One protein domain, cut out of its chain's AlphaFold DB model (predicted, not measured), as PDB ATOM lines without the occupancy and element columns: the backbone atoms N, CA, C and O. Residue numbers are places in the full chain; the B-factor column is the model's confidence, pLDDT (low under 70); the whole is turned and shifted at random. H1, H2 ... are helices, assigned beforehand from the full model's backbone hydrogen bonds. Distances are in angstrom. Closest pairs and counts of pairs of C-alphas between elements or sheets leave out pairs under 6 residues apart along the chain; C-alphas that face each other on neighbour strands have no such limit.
ATOM      1  N   PRO A 204      38.416  13.059  30.720       85.19
ATOM      2  CA  PRO A 204      38.795  13.911  29.602       85.19
ATOM      3  C   PRO A 204      38.739  15.395  29.971       85.19
ATOM      4  O   PRO A 204      37.791  15.844  30.619       85.19
ATOM      5  N   TRP A 205      39.703  16.172  29.471       84.56
ATOM      6  CA  TRP A 205      39.848  17.600  29.778       84.56
ATOM      7  C   TRP A 205      38.559  18.415  29.613       84.56
ATOM      8  O   TRP A 205      38.246  19.299  30.408       84.56
ATOM      9  N   PHE A 206      37.776  18.061  28.598       84.56
ATOM     10  CA  PHE A 206      36.477  18.645  28.299       84.56
ATOM     11  C   PHE A 206      35.536  18.725  29.511       84.56
ATOM     12  O   PHE A 206      34.801  19.702  29.648       84.56
ATOM     13  N   PHE A 207      35.559  17.735  30.408       87.06
ATOM     14  CA  PHE A 207      34.721  17.737  31.608       87.06
ATOM     15  C   PHE A 207      35.123  18.824  32.607       87.06
ATOM     16  O   PHE A 207      34.245  19.382  33.262       87.06
ATOM     17  N   TYR A 208      36.412  19.167  32.697       89.50
ATOM     18  CA  TYR A 208      36.869  20.289  33.518       89.50
ATOM     19  C   TYR A 208      36.411  21.628  32.934       89.50
ATOM     20  O   TYR A 208      36.117  22.549  33.688       89.50
ATOM     21  N   GLU A 209      36.333  21.762  31.607       87.00
ATOM     22  CA  GLU A 209      35.880  23.001  30.958       87.00
ATOM     23  C   GLU A 209      34.352  23.148  30.945       87.00
ATOM     24  O   GLU A 209      33.835  24.260  31.043       87.00
ATOM     25  N   ARG A 210      33.612  22.038  30.830       85.88
ATOM     26  CA  ARG A 210      32.148  22.028  30.678       85.88
ATOM     27  C   ARG A 210      31.448  21.383  31.864       85.88
ATOM     28  O   ARG A 210      30.777  20.358  31.748       85.88
ATOM     29  N   VAL A 211      31.557  22.047  33.008       89.38
ATOM     30  CA  VAL A 211      30.987  21.565  34.271       89.38
ATOM     31  C   VAL A 211      29.454  21.504  34.281       89.38
ATOM     32  O   VAL A 211      28.893  20.808  35.119       89.38
ATOM     33  N   SER A 212      28.756  22.143  33.331       88.12
ATOM     34  CA  SER A 212      27.287  22.079  33.214       88.12
ATOM     35  C   SER A 212      26.747  20.647  33.118       88.12
ATOM     36  O   SER A 212      25.678  20.349  33.642       88.12
ATOM     37  N   ILE A 213      27.518  19.716  32.545       86.62
ATOM     38  CA  ILE A 213      27.147  18.292  32.465       86.62
ATOM     39  C   ILE A 213      26.949  17.687  33.862       86.62
ATOM     40  O   ILE A 213      26.063  16.850  34.043       86.62
ATOM     41  N   PHE A 214      27.724  18.137  34.852       89.31
ATOM     42  CA  PHE A 214      27.591  17.702  36.240       89.31
ATOM     43  C   PHE A 214      26.343  18.270  36.917       89.31
ATOM     44  O   PHE A 214      25.847  17.647  37.845       89.31
ATOM     45  N   PHE A 215      25.804  19.394  36.445       88.44
ATOM     46  CA  PHE A 215      24.536  19.937  36.937       88.44
ATOM     47  C   PHE A 215      23.325  19.274  36.272       88.44
ATOM     48  O   PHE A 215      22.305  19.054  36.921       88.44
ATOM     49  N   GLU A 216      23.431  18.949  34.983       87.44
ATOM     50  CA  GLU A 216      22.312  18.449  34.179       87.44
ATOM     51  C   GLU A 216      22.129  16.925  34.260       87.44
ATOM     52  O   GLU A 216      21.004  16.437  34.166       87.44
ATOM     53  N   ASN A 217      23.214  16.154  34.419       85.44
ATOM     54  CA  ASN A 217      23.202  14.702  34.206       85.44
ATOM     55  C   ASN A 217      23.864  13.914  35.352       85.44
ATOM     56  O   ASN A 217      24.853  13.207  35.158       85.44
ATOM     57  N   HIS A 218      23.285  13.977  36.555       87.81
ATOM     58  CA  HIS A 218      23.816  13.313  37.763       87.81
ATOM     59  C   HIS A 218      24.043  11.807  37.586       87.81
ATOM     60  O   HIS A 218      25.138  11.311  37.841       87.81
ATOM     61  N   CYS A 219      23.049  11.081  37.067       86.75
ATOM     62  CA  CYS A 219      23.157   9.630  36.880       86.75
ATOM     63  C   CYS A 219      24.221   9.233  35.845       86.75
ATOM     64  O   CYS A 219      24.818   8.161  35.946       86.75
ATOM     65  N   PHE A 220      24.458  10.088  34.845       87.88
ATOM     66  CA  PHE A 220      25.520   9.866  33.871       87.88
ATOM     67  C   PHE A 220      26.894  10.001  34.525       87.88
ATOM     68  O   PHE A 220      27.744   9.146  34.302       87.88
ATOM     69  N   ILE A 221      27.103  11.025  35.356       88.81
ATOM     70  CA  ILE A 221      28.368  11.205  36.076       88.81
ATOM     71  C   ILE A 221      28.616  10.051  37.050       88.81
ATOM     72  O   ILE A 221      29.726   9.527  37.102       88.81
ATOM     73  N   GLU A 222      27.589   9.589  37.768       86.81
ATOM     74  CA  GLU A 222      27.701   8.401  38.625       86.81
ATOM     75  C   GLU A 222      28.126   7.158  37.835       86.81
ATOM     76  O   GLU A 222      29.022   6.432  38.265       86.81
ATOM     77  N   PHE A 223      27.538   6.923  36.659       85.94
ATOM     78  CA  PHE A 223      28.004   5.872  35.754       85.94
ATOM     79  C   PHE A 223      29.452   6.110  35.296       85.94
ATOM     80  O   PHE A 223      30.277   5.200  35.356       85.94
ATOM     81  N   PHE A 224      29.787   7.332  34.881       86.25
ATOM     82  CA  PHE A 224      31.104   7.676  34.353       86.25
ATOM     83  C   PHE A 224      32.219   7.534  35.400       86.25
ATOM     84  O   PHE A 224      33.323   7.108  35.066       86.25
ATOM     85  N   SER A 225      31.910   7.758  36.681       86.19
ATOM     86  CA  SER A 225      32.819   7.526  37.814       86.19
ATOM     87  C   SER A 225      33.295   6.078  37.961       86.19
ATOM     88  O   SER A 225      34.263   5.789  38.666       86.19
ATOM     89  N   GLN A 226      32.621   5.134  37.300       83.06
ATOM     90  CA  GLN A 226      33.034   3.733  37.257       83.06
ATOM     91  C   GLN A 226      34.114   3.488  36.194       83.06
ATOM     92  O   GLN A 226      34.811   2.479  36.269       83.06
ATOM     93  N   LEU A 227      34.243   4.394  35.220       80.44
ATOM     94  CA  LEU A 227      35.097   4.258  34.040       80.44
ATOM     95  C   LEU A 227      36.410   5.044  34.140       80.44
ATOM     96  O   LEU A 227      37.378   4.664  33.486       80.44
ATOM     97  N   ALA A 228      36.437   6.119  34.928       86.44
ATOM     98  CA  ALA A 228      37.561   7.045  35.043       86.44
ATOM     99  C   ALA A 228      37.803   7.458  36.503       86.44
ATOM    100  O   ALA A 228      36.971   7.191  37.374       86.44
ATOM    101  N   THR A 229      38.932   8.114  36.761       87.88
ATOM    102  CA  THR A 229      39.235   8.837  38.007       87.88
ATOM    103  C   THR A 229      39.123  10.342  37.792       87.88
ATOM    104  O   THR A 229      39.139  10.795  36.655       87.88
ATOM    105  N   LEU A 230      38.999  11.109  38.877       89.69
ATOM    106  CA  LEU A 230      39.081  12.571  38.866       89.69
ATOM    107  C   LEU A 230      40.366  12.986  39.593       89.69
ATOM    108  O   LEU A 230      40.420  12.909  40.821       89.69
ATOM    109  N   GLU A 231      41.397  13.380  38.849       87.75
ATOM    110  CA  GLU A 231      42.704  13.736  39.417       87.75
ATOM    111  C   GLU A 231      42.725  15.156  40.011       87.75
ATOM    112  O   GLU A 231      43.168  15.337  41.147       87.75
ATOM    113  N   ASP A 232      42.220  16.163  39.287       90.69
ATOM    114  CA  ASP A 232      42.279  17.579  39.696       90.69
ATOM    115  C   ASP A 232      40.937  18.072  40.273       90.69
ATOM    116  O   ASP A 232      40.189  18.854  39.674       90.69
ATOM    117  N   VAL A 233      40.614  17.575  41.467       92.19
ATOM    118  CA  VAL A 233      39.361  17.892  42.174       92.19
ATOM    119  C   VAL A 233      39.238  19.391  42.448       92.19
ATOM    120  O   VAL A 233      38.181  19.977  42.218       92.19
ATOM    121  N   ASP A 234      40.321  20.032  42.879       91.44
ATOM    122  CA  ASP A 234      40.336  21.452  43.237       91.44
ATOM    123  C   ASP A 234      39.937  22.342  42.059       91.44
ATOM    124  O   ASP A 234      39.115  23.254  42.203       91.44
ATOM    125  N   ARG A 235      40.484  22.061  40.871       91.88
ATOM    126  CA  ARG A 235      40.128  22.773  39.645       91.88
ATOM    127  C   ARG A 235      38.682  22.527  39.245       91.88
ATOM    128  O   ARG A 235      37.998  23.475  38.860       91.88
ATOM    129  N   MET A 236      38.214  21.281  39.325       93.56
ATOM    130  CA  MET A 236      36.822  20.947  39.020       93.56
ATOM    131  C   MET A 236      35.863  21.747  39.912       93.56
ATOM    132  O   MET A 236      34.940  22.390  39.413       93.56
ATOM    133  N   LEU A 237      36.116  21.776  41.223       93.19
ATOM    134  CA  LEU A 237      35.296  22.515  42.184       93.19
ATOM    135  C   LEU A 237      35.365  24.032  41.970       93.19
ATOM    136  O   LEU A 237      34.337  24.707  42.040       93.19
ATOM    137  N   ALA A 238      36.541  24.573  41.643       91.38
ATOM    138  CA  ALA A 238      36.682  25.981  41.280       91.38
ATOM    139  C   ALA A 238      35.845  26.344  40.042       91.38
ATOM    140  O   ALA A 238      35.119  27.337  40.059       91.38
ATOM    141  N   ASN A 239      35.875  25.507  39.004       91.94
ATOM    142  CA  ASN A 239      35.079  25.723  37.797       91.94
ATOM    143  C   ASN A 239      33.572  25.585  38.064       91.94
ATOM    144  O   ASN A 239      32.774  26.284  37.443       91.94
ATOM    145  N   ILE A 240      33.169  24.730  39.008       92.00
ATOM    146  CA  ILE A 240      31.777  24.607  39.465       92.00
ATOM    147  C   ILE A 240      31.307  25.883  40.164       92.00
ATOM    148  O   ILE A 240      30.195  26.337  39.888       92.00
ATOM    149  N   PHE A 241      32.137  26.495  41.016       90.12
ATOM    150  CA  PHE A 241      31.819  27.807  41.585       90.12
ATOM    151  C   PHE A 241      31.655  28.851  40.484       90.12
ATOM    152  O   PHE A 241      30.640  29.541  40.442       90.12
ATOM    153  N   ASP A 242      32.599  28.918  39.551       88.31
ATOM    154  CA  ASP A 242      32.559  29.901  38.471       88.31
ATOM    155  C   ASP A 242      31.318  29.737  37.605       88.31
ATOM    156  O   ASP A 242      30.616  30.706  37.324       88.31
ATOM    157  N   HIS A 243      30.984  28.505  37.237       88.12
ATOM    158  CA  HIS A 243      29.793  28.230  36.453       88.12
ATOM    159  C   HIS A 243      28.504  28.574  37.209       88.12
ATOM    160  O   HIS A 243      27.591  29.154  36.627       88.12
ATOM    161  N   PHE A 244      28.430  28.275  38.506       87.94
ATOM    162  CA  PHE A 244      27.240  28.549  39.308       87.94
ATOM    163  C   PHE A 244      27.027  30.051  39.570       87.94
ATOM    164  O   PHE A 244      25.921  30.566  39.382       87.94
ATOM    165  N   PHE A 245      28.084  30.757  39.982       84.44
ATOM    166  CA  PHE A 245      28.021  32.168  40.373       84.44
ATOM    167  C   PHE A 245      28.101  33.122  39.172       84.44
ATOM    168  O   PHE A 245      27.378  34.114  39.144       84.44
ATOM    169  N   LEU A 246      28.930  32.825  38.163       81.25
ATOM    170  CA  LEU A 246      29.156  33.704  37.004       81.25
ATOM    171  C   LEU A 246      28.386  33.275  35.750       81.25
ATOM    172  O   LEU A 246      28.235  34.073  34.824       81.25
ATOM    173  N   GLY A 247      27.915  32.025  35.683       75.19
ATOM    174  CA  GLY A 247      27.175  31.515  34.527       75.19
ATOM    175  C   GLY A 247      25.837  32.225  34.321       75.19
ATOM    176  O   GLY A 247      25.386  32.997  35.162       75.19
ATOM    177  N   HIS A 248      25.166  31.969  33.199       70.88
ATOM    178  CA  HIS A 248      23.829  32.518  32.927       70.88
ATOM    179  C   HIS A 248      22.688  31.576  33.337       70.88
ATOM    180  O   HIS A 248      21.526  31.980  33.318       70.88
ATOM    181  N   ASP A 249      23.017  30.347  33.729       74.12
ATOM    182  CA  ASP A 249      22.046  29.307  34.053       74.12
ATOM    183  C   ASP A 249      21.476  29.480  35.469       74.12
ATOM    184  O   ASP A 249      22.165  29.877  36.413       74.12
ATOM    185  N   THR A 250      20.185  29.181  35.636       76.81
ATOM    186  CA  THR A 250      19.465  29.342  36.907       76.81
ATOM    187  C   THR A 250      19.452  28.037  37.701       76.81
ATOM    188  O   THR A 250      18.421  27.367  37.795       76.81
ATOM    189  N   TYR A 251      20.599  27.659  38.260       82.12
ATOM    190  CA  TYR A 251      20.687  26.539  39.197       82.12
ATOM    191  C   TYR A 251      20.333  26.984  40.621       82.12
ATOM    192  O   TYR A 251      20.628  28.100  41.041       82.12
ATOM    193  N   THR A 252      19.707  26.090  41.381       85.19
ATOM    194  CA  THR A 252      19.387  26.302  42.802       85.19
ATOM    195  C   THR A 252      20.560  25.905  43.701       85.19
ATOM    196  O   THR A 252      21.447  25.145  43.298       85.19
ATOM    197  N   SER A 253      20.542  26.339  44.962       85.94
ATOM    198  CA  SER A 253      21.515  25.872  45.959       85.94
ATOM    199  C   SER A 253      21.453  24.354  46.173       85.94
ATOM    200  O   SER A 253      22.489  23.721  46.339       85.94
ATOM    201  N   GLU A 254      20.271  23.740  46.101       87.94
ATOM    202  CA  GLU A 254      20.113  22.283  46.211       87.94
ATOM    203  C   GLU A 254      20.835  21.551  45.074       87.94
ATOM    204  O   GLU A 254      21.594  20.617  45.327       87.94
ATOM    205  N   THR A 255      20.673  22.022  43.834       88.94
ATOM    206  CA  THR A 255      21.395  21.464  42.678       88.94
ATOM    207  C   THR A 255      22.902  21.678  42.777       88.94
ATOM    208  O   THR A 255      23.659  20.796  42.381       88.94
ATOM    209  N   PHE A 256      23.345  22.804  43.345       91.00
ATOM    210  CA  PHE A 256      24.760  23.065  43.589       91.00
ATOM    211  C   PHE A 256      25.363  22.039  44.553       91.00
ATOM    212  O   PHE A 256      26.308  21.347  44.188       91.00
ATOM    213  N   PHE A 257      24.784  21.889  45.749       91.69
ATOM    214  CA  PHE A 257      25.300  20.954  46.755       91.69
ATOM    215  C   PHE A 257      25.192  19.498  46.291       91.69
ATOM    216  O   PHE A 257      26.130  18.736  46.479       91.69
ATOM    217  N   GLY A 258      24.112  19.126  45.593       91.81
ATOM    218  CA  GLY A 258      24.003  17.793  44.994       91.81
ATOM    219  C   GLY A 258      25.102  17.516  43.962       91.81
ATOM    220  O   GLY A 258      25.677  16.432  43.945       91.81
ATOM    221  N   THR A 259      25.446  18.512  43.144       92.62
ATOM    222  CA  THR A 259      26.542  18.405  42.169       92.62
ATOM    223  C   THR A 259      27.901  18.311  42.863       92.62
ATOM    224  O   THR A 259      28.725  17.472  42.506       92.62
ATOM    225  N   PHE A 260      28.117  19.121  43.900       93.06
ATOM    226  CA  PHE A 260      29.332  19.100  44.712       93.06
ATOM    227  C   PHE A 260      29.533  17.735  45.391       93.06
ATOM    228  O   PHE A 260      30.615  17.155  45.313       93.06
ATOM    229  N   ASP A 261      28.469  17.160  45.961       92.56
ATOM    230  CA  ASP A 261      28.477  15.817  46.555       92.56
ATOM    231  C   ASP A 261      28.856  14.736  45.538       92.56
ATOM    232  O   ASP A 261      29.591  13.804  45.866       92.56
ATOM    233  N   ILE A 262      28.347  14.835  44.307       92.38
ATOM    234  CA  ILE A 262      28.674  13.892  43.233       92.38
ATOM    235  C   ILE A 262      30.158  13.972  42.887       92.38
ATOM    236  O   ILE A 262      30.796  12.932  42.748       92.38
ATOM    237  N   VAL A 263      30.723  15.176  42.791       92.94
ATOM    238  CA  VAL A 263      32.148  15.368  42.488       92.94
ATOM    239  C   VAL A 263      33.029  14.822  43.607       92.94
ATOM    240  O   VAL A 263      33.970  14.086  43.324       92.94
ATOM    241  N   MET A 264      32.686  15.086  44.871       92.38
ATOM    242  CA  MET A 264      33.411  14.531  46.020       92.38
ATOM    243  C   MET A 264      33.346  12.997  46.054       92.38
ATOM    244  O   MET A 264      34.357  12.334  46.283       92.38
ATOM    245  N   LYS A 265      32.174  12.414  45.760       91.44
ATOM    246  CA  LYS A 265      32.007  10.956  45.642       91.44
ATOM    247  C   LYS A 265      32.804  10.375  44.480       91.44
ATOM    248  O   LYS A 265      33.404   9.319  44.651       91.44
ATOM    249  N   PHE A 266      32.815  11.042  43.326       90.81
ATOM    250  CA  PHE A 266      33.603  10.638  42.162       90.81
ATOM    251  C   PHE A 266      35.099  10.656  42.512       90.81
ATOM    252  O   PHE A 266      35.788   9.662  42.308       90.81
ATOM    253  N   ALA A 267      35.585  11.721  43.144       90.31
ATOM    254  CA  ALA A 267      36.961  11.810  43.627       90.31
ATOM    255  C   ALA A 267      37.324  10.784  44.721       90.31
ATOM    256  O   ALA A 267      38.483  10.707  45.121       90.31
ATOM    257  N   GLU A 268      36.343  10.050  45.261       88.56
ATOM    258  CA  GLU A 268      36.482   9.192  46.442       88.56
ATOM    259  C   GLU A 268      37.059   9.954  47.665       88.56
ATOM    260  O   GLU A 268      37.626   9.363  48.588       88.56
ATOM    261  N   GLN A 269      36.873  11.282  47.702       87.81
ATOM    262  CA  GLN A 269      37.348  12.168  48.765       87.81
ATOM    263  C   GLN A 269      36.265  12.391  49.824       87.81
ATOM    264  O   GLN A 269      35.095  12.616  49.521       87.81
ATOM    265  N   LYS A 270      36.671  12.349  51.098       86.06
ATOM    266  CA  LYS A 270      35.777  12.612  52.241       86.06
ATOM    267  C   LYS A 270      35.812  14.059  52.719       86.06
ATOM    268  O   LYS A 270      34.825  14.515  53.281       86.06
ATOM    269  N   SER A 271      36.936  14.742  52.533       89.75
ATOM    270  CA  SER A 271      37.118  16.142  52.899       89.75
ATOM    271  C   SER A 271      38.087  16.822  51.943       89.75
ATOM    272  O   SER A 271      38.917  16.167  51.307       89.75
TER     273      SER A 271
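AT A GLANCE: This is residues 204 to 271 of the 363 residues of an uncharacterized protein of Naumovozyma castellii (strain ATCC 76901 / BCRC 22586 / CBS 4309 / NBRC 1992 / NRRL Y-12630) (UniProt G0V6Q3). Two long helices, H4 and H5, lie side by side as a hairpin, and three short helices cover one side of it: H1 packs on H4, H2 and H3 on H5. There are 68 printed residues with five named helices, H1 to H5 along the chain: all helix. The whole is compact, radius of gyration of the C-alphas 11.1 A, spanning 30 by 23 by 21 A.

HOW THE PARTS SIT: Start at H1, residues 205 to 209; it touches H4, residues 233 to 246, with residues 235 to 239 of H4 alone, closest C-alphas Tyr 208 and Met 236, 5.5 A. H2, residues 212 to 216, touches H5, residues 253 to 266, with residues 255 to 259 of H5 alone, closest C-alphas Phe 215 and Thr 259, 5.8 A. H3, residues 218 to 224, touches H5 the same way at a shallow tilt of 13 degrees, closest C-alphas Glu 222 and Ile 262, 7.2 A. H4 and H5 touch as a hairpin, opposite ways at 15 degrees, closest C-alphas Leu 237 and Phe 260, 7.3 A. In the five helices each O i to N i+4 pair is within hydrogen-bond range.

IN THESE COORDINATES: Find C-alpha 205 at (39.848, 17.600, 29.778), where H1 begins. H4 runs 19.5 A; H5 runs 19.8 A to C-alpha 266 at (33.603, 10.638, 42.162).

THE WHOLE: The printed part has no cut and no long link, and no printed residue is under 70 in pLDDT.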